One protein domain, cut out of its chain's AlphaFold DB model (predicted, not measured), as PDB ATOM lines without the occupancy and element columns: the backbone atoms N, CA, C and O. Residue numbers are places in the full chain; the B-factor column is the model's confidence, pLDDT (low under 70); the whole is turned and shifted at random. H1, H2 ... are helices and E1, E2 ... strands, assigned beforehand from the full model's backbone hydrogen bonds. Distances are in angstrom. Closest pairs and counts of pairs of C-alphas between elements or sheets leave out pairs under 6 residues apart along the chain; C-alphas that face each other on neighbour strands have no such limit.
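What this domain is: This is residues 10 to 66 of the 113 residues of an uncharacterized protein of uncultured Pleomorphomonas sp (UniProt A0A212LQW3). One long helix, H1, lies over one face of a small antiparallel sheet, covering the hairpin of E1 and E2, while the short third strand E3 extends the sheet beside E2. Between E3 and H1 a loop of residues 34 to 46 swings away from the sheet near Gly 38 and returns to pair briefly with E2 before the helix begins. The printed part has 57 residues with three named strands and then one named helix, in the order E1, E2, E3, H1; the sheet's order is E1, E2, E3, all antiparallel, and the class is mixed, helices and strands. The whole is compact, with a radius of gyration of the C-alphas of 10.8 A, and elongated in outline, with spans of 34 by 22 by 20 A.

How they stand to each other: E1, residues 10 to 15, and E2, residues 18 to 24, form a hairpin with a tight link, their directions at 146 degrees. N 13 and O 20 are 2.9 A apart and N 20 and O 13 are 2.8 A apart, both within hydrogen-bond range. E2 and E3, residues 31 to 33, form a second hairpin with a short link, their directions at 136 degrees; N 23 and O 32 are within hydrogen-bond range at 2.9 A. The three strands make a meander, each strand the antiparallel neighbour of the one before, with E1 and E3 as edge strands. Residues 43 to 44 pair antiparallel with residues 19 to 20 of E2. H1, residues 47 to 64, is on the sheet at a height over the sheet of 8.1 A; H1 and the sheet E1, E2, E3 are two layers, a helix on one face of a sheet. It lies over E1 and E2 and runs slantwise to the strands, at 40 degrees to E1 on the local plane. The closest C-alphas of E2 and H1 are those of Ala 21 and Ala 50, 4.5 A apart; those of E1 and H1 are Ala 10 and Ala 54, 5.3 A apart. In H1 every O i to N i+4 pair is within hydrogen-bond range.

Where its parts are: E1 begins at C-alpha 10, at (-4.844, 9.418, -31.818), and measures 16.0 A from first to last C-alpha. E2 measures 19.6 A from C-alpha 18 to C-alpha 24, and E3 measures 6.9 A from C-alpha 31, at (-7.988, 4.524, -25.615), to C-alpha 33. H1 measures 24.9 A and ends at C-alpha 64, at (-17.787, 5.355, -41.223).

The domain as a whole: The two C-alphas farthest apart are those of Gly 17 and Leu 66, at 34.5 A. The printed part has no cut. The link from E3 to H1, 13 residues, is long. The mean pLDDT of the printed part is 84.9, and residues 37 to 38 and 64 to 66 are under 70.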
ATOM      1  N   ALA A  10      -5.610  10.457 -31.139       90.31
ATOM      2  CA  ALA A  10      -4.844   9.418 -31.818       90.31
ATOM      3  C   ALA A  10      -3.382   9.532 -31.372       90.31
ATOM      4  O   ALA A  10      -2.833  10.634 -31.361       90.31
ATOM      5  N   PHE A  11      -2.772   8.430 -30.944       92.19
ATOM      6  CA  PHE A  11      -1.382   8.420 -30.481       92.19
ATOM      7  C   PHE A  11      -0.733   7.048 -30.674       92.19
ATOM      8  O   PHE A  11      -1.417   6.027 -30.735       92.19
ATOM      9  N   ALA A  12       0.597   7.026 -30.748       94.00
ATOM     10  CA  ALA A  12       1.382   5.800 -30.737       94.00
ATOM     11  C   ALA A  12       1.800   5.464 -29.297       94.00
ATOM     12  O   ALA A  12       2.244   6.341 -28.553       94.00
ATOM     13  N   ALA A  13       1.648   4.205 -28.892       93.12
ATOM     14  CA  ALA A  13       2.107   3.709 -27.598       93.12
ATOM     15  C   ALA A  13       3.234   2.685 -27.809       93.12
ATOM     16  O   ALA A  13       3.011   1.707 -28.526       93.12
ATOM     17  N   PRO A  14       4.428   2.877 -27.219       93.19
ATOM     18  CA  PRO A  14       5.524   1.926 -27.368       93.19
ATOM     19  C   PRO A  14       5.186   0.597 -26.683       93.19
ATOM     20  O   PRO A  14       4.654   0.573 -25.570       93.19
ATOM     21  N   VAL A  15       5.512  -0.510 -27.344       91.44
ATOM     22  CA  VAL A  15       5.341  -1.883 -26.850       91.44
ATOM     23  C   VAL A  15       6.572  -2.724 -27.178       91.44
ATOM     24  O   VAL A  15       7.430  -2.323 -27.964       91.44
ATOM     25  N   TYR A  16       6.685  -3.909 -26.575       87.94
ATOM     26  CA  TYR A  16       7.784  -4.818 -26.892       87.94
ATOM     27  C   TYR A  16       7.751  -5.190 -28.383       87.94
ATOM     28  O   TYR A  16       6.793  -5.800 -28.853       87.94
ATOM     29  N   GLY A  17       8.796  -4.800 -29.116       87.62
ATOM     30  CA  GLY A  17       8.919  -5.063 -30.551       87.62
ATOM     31  C   GLY A  17       8.284  -4.021 -31.479       87.62
ATOM     32  O   GLY A  17       8.247  -4.269 -32.681       87.62
ATOM     33  N   GLY A  18       7.813  -2.872 -30.975       92.12
ATOM     34  CA  GLY A  18       7.320  -1.791 -31.835       92.12
ATOM     35  C   GLY A  18       6.363  -0.823 -31.142       92.12
ATOM     36  O   GLY A  18       6.584  -0.400 -30.007       92.12
ATOM     37  N   TYR A  19       5.287  -0.467 -31.839       93.25
ATOM     38  CA  TYR A  19       4.301   0.518 -31.403       93.25
ATOM     39  C   TYR A  19       2.875   0.028 -31.662       93.25
ATOM     40  O   TYR A  19       2.568  -0.520 -32.720       93.25
ATOM     41  N   HIS A  20       1.973   0.272 -30.717       92.62
ATOM     42  CA  HIS A  20       0.535   0.168 -30.940       92.62
ATOM     43  C   HIS A  20      -0.023   1.509 -31.418       92.62
ATOM     44  O   HIS A  20       0.251   2.556 -30.828       92.62
ATOM     45  N   ALA A  21      -0.868   1.463 -32.445       93.00
ATOM     46  CA  ALA A  21      -1.702   2.591 -32.834       93.00
ATOM     47  C   ALA A  21      -2.920   2.660 -31.903       93.00
ATOM     48  O   ALA A  21      -3.727   1.731 -31.886       93.00
ATOM     49  N   MET A  22      -3.056   3.733 -31.125       92.38
ATOM     50  CA  MET A  22      -4.116   3.898 -30.127       92.38
ATOM     51  C   MET A  22      -5.064   5.027 -30.527       92.38
ATOM     52  O   MET A  22      -4.629   6.129 -30.870       92.38
ATOM     53  N   VAL A  23      -6.369   4.775 -30.419       90.06
ATOM     54  CA  VAL A  23      -7.420   5.765 -30.680       90.06
ATOM     55  C   VAL A  23      -8.354   5.854 -29.476       90.06
ATOM     56  O   VAL A  23      -8.864   4.847 -28.984       90.06
ATOM     57  N   ARG A  24      -8.587   7.073 -28.993       87.56
ATOM     58  CA  ARG A  24      -9.611   7.414 -28.003       87.56
ATOM     59  C   ARG A  24     -10.763   8.100 -28.719       87.56
ATOM     60  O   ARG A  24     -10.574   9.141 -29.351       87.56
ATOM     61  N   THR A  25     -11.948   7.524 -28.591       82.25
ATOM     62  CA  THR A  25     -13.193   8.096 -29.107       82.25
ATOM     63  C   THR A  25     -13.985   8.739 -27.970       82.25
ATOM     64  O   THR A  25     -13.869   8.341 -26.808       82.25
ATOM     65  N   ALA A  26     -14.829   9.719 -28.302       77.56
ATOM     66  CA  ALA A  26     -15.723  10.351 -27.330       77.56
ATOM     67  C   ALA A  26     -16.769   9.371 -26.751       77.56
ATOM     68  O   ALA A  26     -17.234   9.576 -25.636       77.56
ATOM     69  N   LYS A  27     -17.105   8.296 -27.483       74.94
ATOM     70  CA  LYS A  27     -18.055   7.253 -27.053       74.94
ATOM     71  C   LYS A  27     -17.506   6.406 -25.908       74.94
ATOM     72  O   LYS A  27     -18.208   6.155 -24.937       74.94
ATOM     73  N   ASP A  28     -16.268   5.943 -26.045       72.12
ATOM     74  CA  ASP A  28     -15.699   4.947 -25.134       72.12
ATOM     75  C   ASP A  28     -14.910   5.565 -23.977       72.12
ATOM     76  O   ASP A  28     -14.581   4.856 -23.024       72.12
ATOM     77  N   ALA A  29     -14.538   6.848 -24.088       72.88
ATOM     78  CA  ALA A  29     -13.695   7.607 -23.153       72.88
ATOM     79  C   ALA A  29     -12.344   6.946 -22.786       72.88
ATOM     80  O   ALA A  29     -11.550   7.535 -22.047       72.88
ATOM     81  N   SER A  30     -12.040   5.782 -23.354       81.62
ATOM     82  CA  SER A  30     -10.864   4.946 -23.151       81.62
ATOM     83  C   SER A  30     -10.133   4.776 -24.481       81.62
ATOM     84  O   SER A  30     -10.750   4.726 -25.547       81.62
ATOM     85  N   ALA A  31      -8.802   4.751 -24.429       84.94
ATOM     86  CA  ALA A  31      -7.988   4.524 -25.615       84.94
ATOM     87  C   ALA A  31      -7.974   3.028 -25.943       84.94
ATOM     88  O   ALA A  31      -7.631   2.210 -25.087       84.94
ATOM     89  N   LYS A  32      -8.319   2.678 -27.182       87.25
ATOM     90  CA  LYS A  32      -8.303   1.303 -27.685       87.25
ATOM     91  C   LYS A  32      -7.261   1.173 -28.799       87.25
ATOM     92  O   LYS A  32      -7.101   2.114 -29.582       87.25
ATOM     93  N   PRO A  33      -6.547   0.042 -28.883       90.19
ATOM     94  CA  PRO A  33      -5.644  -0.206 -29.993       90.19
ATOM     95  C   PRO A  33      -6.431  -0.435 -31.284       90.19
ATOM     96  O   PRO A  33      -7.511  -1.031 -31.270       90.19
ATOM     97  N   ILE A  34      -5.857  -0.019 -32.409       85.88
ATOM     98  CA  ILE A  34      -6.322  -0.453 -33.722       85.88
ATOM     99  C   ILE A  34      -6.020  -1.939 -33.854       85.88
ATOM    100  O   ILE A  34      -4.882  -2.395 -33.703       85.88
ATOM    101  N   THR A  35      -7.076  -2.696 -34.111       85.25
ATOM    102  CA  THR A  35      -7.001  -4.141 -34.265       85.25
ATOM    103  C   THR A  35      -6.809  -4.496 -35.731       85.25
ATOM    104  O   THR A  35      -7.382  -3.875 -36.626       85.25
ATOM    105  N   GLY A  36      -5.955  -5.485 -35.977       75.00
ATOM    106  CA  GLY A  36      -5.798  -6.093 -37.288       75.00
ATOM    107  C   GLY A  36      -6.862  -7.160 -37.547       75.00
ATOM    108  O   GLY A  36      -7.834  -7.331 -36.803       75.00
ATOM    109  N   LYS A  37      -6.654  -7.941 -38.608       69.12
ATOM    110  CA  LYS A  37      -7.522  -9.074 -38.941       69.12
ATOM    111  C   LYS A  37      -7.532 -10.083 -37.782       69.12
ATOM    112  O   LYS A  37      -6.484 -10.587 -37.398       69.12
ATOM    113  N   GLY A  38      -8.718 -10.373 -37.244       68.69
ATOM    114  CA  GLY A  38      -8.895 -11.298 -36.115       68.69
ATOM    115  C   GLY A  38      -8.988 -10.638 -34.733       68.69
ATOM    116  O   GLY A  38      -8.982 -11.351 -33.736       68.69
ATOM    117  N   GLY A  39      -9.088  -9.306 -34.649       75.19
ATOM    118  CA  GLY A  39      -9.360  -8.601 -33.387       75.19
ATOM    119  C   GLY A  39      -8.151  -8.444 -32.459       75.19
ATOM    120  O   GLY A  39      -8.274  -7.839 -31.396       75.19
ATOM    121  N   ALA A  40      -6.977  -8.938 -32.858       84.31
ATOM    122  CA  ALA A  40      -5.730  -8.721 -32.136       84.31
ATOM    123  C   ALA A  40      -5.144  -7.327 -32.447       84.31
ATOM    124  O   ALA A  40      -5.222  -6.882 -33.598       84.31
ATOM    125  N   PRO A  41      -4.537  -6.632 -31.464       84.19
ATOM    126  CA  PRO A  41      -3.789  -5.399 -31.701       84.19
ATOM    127  C   PRO A  41      -2.675  -5.617 -32.727       84.19
ATOM    128  O   PRO A  41      -1.937  -6.599 -32.644       84.19
ATOM    129  N   HIS A  42      -2.548  -4.708 -33.691       86.75
ATOM    130  CA  HIS A  42      -1.433  -4.748 -34.634       86.75
ATOM    131  C   HIS A  42      -0.223  -3.997 -34.062       86.75
ATOM    132  O   HIS A  42      -0.364  -2.873 -33.575       86.75
ATOM    133  N   VAL A  43       0.958  -4.618 -34.133       91.50
ATOM    134  CA  VAL A  43       2.230  -4.006 -33.729       91.50
ATOM    135  C   VAL A  43       2.908  -3.441 -34.971       91.50
ATOM    136  O   VAL A  43       3.275  -4.188 -35.874       91.50
ATOM    137  N   TYR A  44       3.073  -2.123 -35.005       91.44
ATOM    138  CA  TYR A  44       3.777  -1.416 -36.070       91.44
ATOM    139  C   TYR A  44       5.267  -1.321 -35.727       91.44
ATOM    140  O   TYR A  44       5.604  -1.047 -34.571       91.44
ATOM    141  N   PRO A  45       6.176  -1.507 -36.696       92.50
ATOM    142  CA  PRO A  45       7.609  -1.472 -36.425       92.50
ATOM    143  C   PRO A  45       8.122  -0.052 -36.154       92.50
ATOM    144  O   PRO A  45       9.119   0.106 -35.453       92.50
ATOM    145  N   THR A  46       7.440   0.985 -36.655       94.44
ATOM    146  CA  THR A  46       7.828   2.387 -36.440       94.44
ATOM    147  C   THR A  46       6.710   3.225 -35.821       94.44
ATOM    148  O   THR A  46       5.520   2.983 -36.032       94.44
ATOM    149  N   GLU A  47       7.098   4.264 -35.076       92.44
ATOM    150  CA  GLU A  47       6.157   5.211 -34.468       92.44
ATOM    151  C   GLU A  47       5.330   5.951 -35.527       92.44
ATOM    152  O   GLU A  47       4.125   6.131 -35.364       92.44
ATOM    153  N   LEU A  48       5.961   6.344 -36.640       93.88
ATOM    154  CA  LEU A  48       5.297   7.070 -37.720       93.88
ATOM    155  C   LEU A  48       4.200   6.229 -38.380       93.88
ATOM    156  O   LEU A  48       3.127   6.749 -38.685       93.88
ATOM    157  N   GLU A  49       4.450   4.939 -38.598       90.31
ATOM    158  CA  GLU A  49       3.445   4.022 -39.141       90.31
ATOM    159  C   GLU A  49       2.296   3.805 -38.158       90.31
ATOM    160  O   GLU A  49       1.136   3.855 -38.570       90.31
ATOM    161  N   ALA A  50       2.593   3.657 -36.863       91.94
ATOM    162  CA  ALA A  50       1.562   3.582 -35.832       91.94
ATOM    163  C   ALA A  50       0.709   4.857 -35.788       91.94
ATOM    164  O   ALA A  50      -0.513   4.777 -35.669       91.94
ATOM    165  N   LEU A  51       1.331   6.033 -35.910       93.69
ATOM    166  CA  LEU A  51       0.624   7.310 -35.914       93.69
ATOM    167  C   LEU A  51      -0.278   7.445 -37.146       93.69
ATOM    168  O   LEU A  51      -1.438   7.820 -36.999       93.69
ATOM    169  N   ARG A  52       0.227   7.096 -38.338       93.06
ATOM    170  CA  ARG A  52      -0.554   7.096 -39.588       93.06
ATOM    171  C   ARG A  52      -1.764   6.178 -39.483       93.06
ATOM    172  O   ARG A  52      -2.885   6.605 -39.740       93.06
ATOM    173  N   ALA A  53      -1.555   4.956 -39.004       90.50
ATOM    174  CA  ALA A  53      -2.653   4.034 -38.771       90.50
ATOM    175  C   ALA A  53      -3.652   4.585 -37.741       90.50
ATOM    176  O   ALA A  53      -4.858   4.500 -37.963       90.50
ATOM    177  N   ALA A  54      -3.177   5.192 -36.646       91.38
ATOM    178  CA  ALA A  54      -4.028   5.815 -35.632       91.38
ATOM    179  C   ALA A  54      -4.898   6.939 -36.223       91.38
ATOM    180  O   ALA A  54      -6.094   7.016 -35.925       91.38
ATOM    181  N   THR A  55      -4.329   7.787 -37.085       90.25
ATOM    182  CA  THR A  55      -5.068   8.858 -37.767       90.25
ATOM    183  C   THR A  55      -6.048   8.324 -38.805       90.25
ATOM    184  O   THR A  55      -7.175   8.818 -38.875       90.25
ATOM    185  N   ASP A  56      -5.671   7.293 -39.558       88.94
ATOM    186  CA  ASP A  56      -6.546   6.661 -40.548       88.94
ATOM    187  C   ASP A  56      -7.729   5.974 -39.863       88.94
ATOM    188  O   ASP A  56      -8.872   6.154 -40.275       88.94
ATOM    189  N   GLY A  57      -7.484   5.263 -38.760       85.81
ATOM    190  CA  GLY A  57      -8.530   4.638 -37.951       85.81
ATOM    191  C   GLY A  57      -9.474   5.656 -37.313       85.81
ATOM    192  O   GLY A  57     -10.688   5.455 -37.321       85.81
ATOM    193  N   LEU A  58      -8.950   6.782 -36.815       86.88
ATOM    194  CA  LEU A  58      -9.784   7.877 -36.314       86.88
ATOM    195  C   LEU A  58     -10.628   8.494 -37.438       86.88
ATOM    196  O   LEU A  58     -11.819   8.726 -37.250       86.88
ATOM    197  N   THR A  59     -10.039   8.716 -38.611       86.00
ATOM    198  CA  THR A  59     -10.738   9.262 -39.784       86.00
ATOM    199  C   THR A  59     -11.814   8.301 -40.286       86.00
ATOM    200  O   THR A  59     -12.934   8.717 -40.569       86.00
ATOM    201  N   ALA A  60     -11.517   7.002 -40.332       82.81
ATOM    202  CA  ALA A  60     -12.473   5.958 -40.674       82.81
ATOM    203  C   ALA A  60     -13.608   5.866 -39.647       82.81
ATOM    204  O   ALA A  60     -14.755   5.676 -40.034       82.81
ATOM    205  N   TRP A  61     -13.328   6.054 -38.355       78.94
ATOM    206  CA  TRP A  61     -14.369   6.143 -37.331       78.94
ATOM    207  C   TRP A  61     -15.247   7.386 -37.535       78.94
ATOM    208  O   TRP A  61     -16.468   7.273 -37.536       78.94
ATOM    209  N   ILE A  62     -14.649   8.555 -37.789       78.75
ATOM    210  CA  ILE A  62     -15.392   9.800 -38.049       78.75
ATOM    211  C   ILE A  62     -16.272   9.669 -39.301       78.75
ATOM    212  O   ILE A  62     -17.417  10.107 -39.286       78.75
ATOM    213  N   ASN A  63     -15.761   9.051 -40.368       78.56
ATOM    214  CA  ASN A  63     -16.454   8.963 -41.656       78.56
ATOM    215  C   ASN A  63     -17.397   7.753 -41.769       78.56
ATOM    216  O   ASN A  63     -18.412   7.831 -42.453       78.56
ATOM    217  N   GLY A  64     -17.065   6.631 -41.129       64.81
ATOM    218  CA  GLY A  64     -17.787   5.355 -41.223       64.81
ATOM    219  C   GLY A  64     -18.724   5.068 -40.046       64.81
ATOM    220  O   GLY A  64     -19.647   4.269 -40.183       64.81
ATOM    221  N   HIS A  65     -18.533   5.729 -38.899       54.75
ATOM    222  CA  HIS A  65     -19.425   5.673 -37.735       54.75
ATOM    223  C   HIS A  65     -20.111   7.021 -37.481       54.75
ATOM    224  O   HIS A  65     -20.303   7.443 -36.339       54.75
ATOM    225  N   LEU A  66     -20.605   7.662 -38.544       49.16
ATOM    226  CA  LEU A  66     -21.782   8.522 -38.423       49.16
ATOM    227  C   LEU A  66     -23.014   7.634 -38.168       49.16
ATOM    228  O   LEU A  66     -23.925   7.566 -38.988       49.16
TER     229      LEU A  66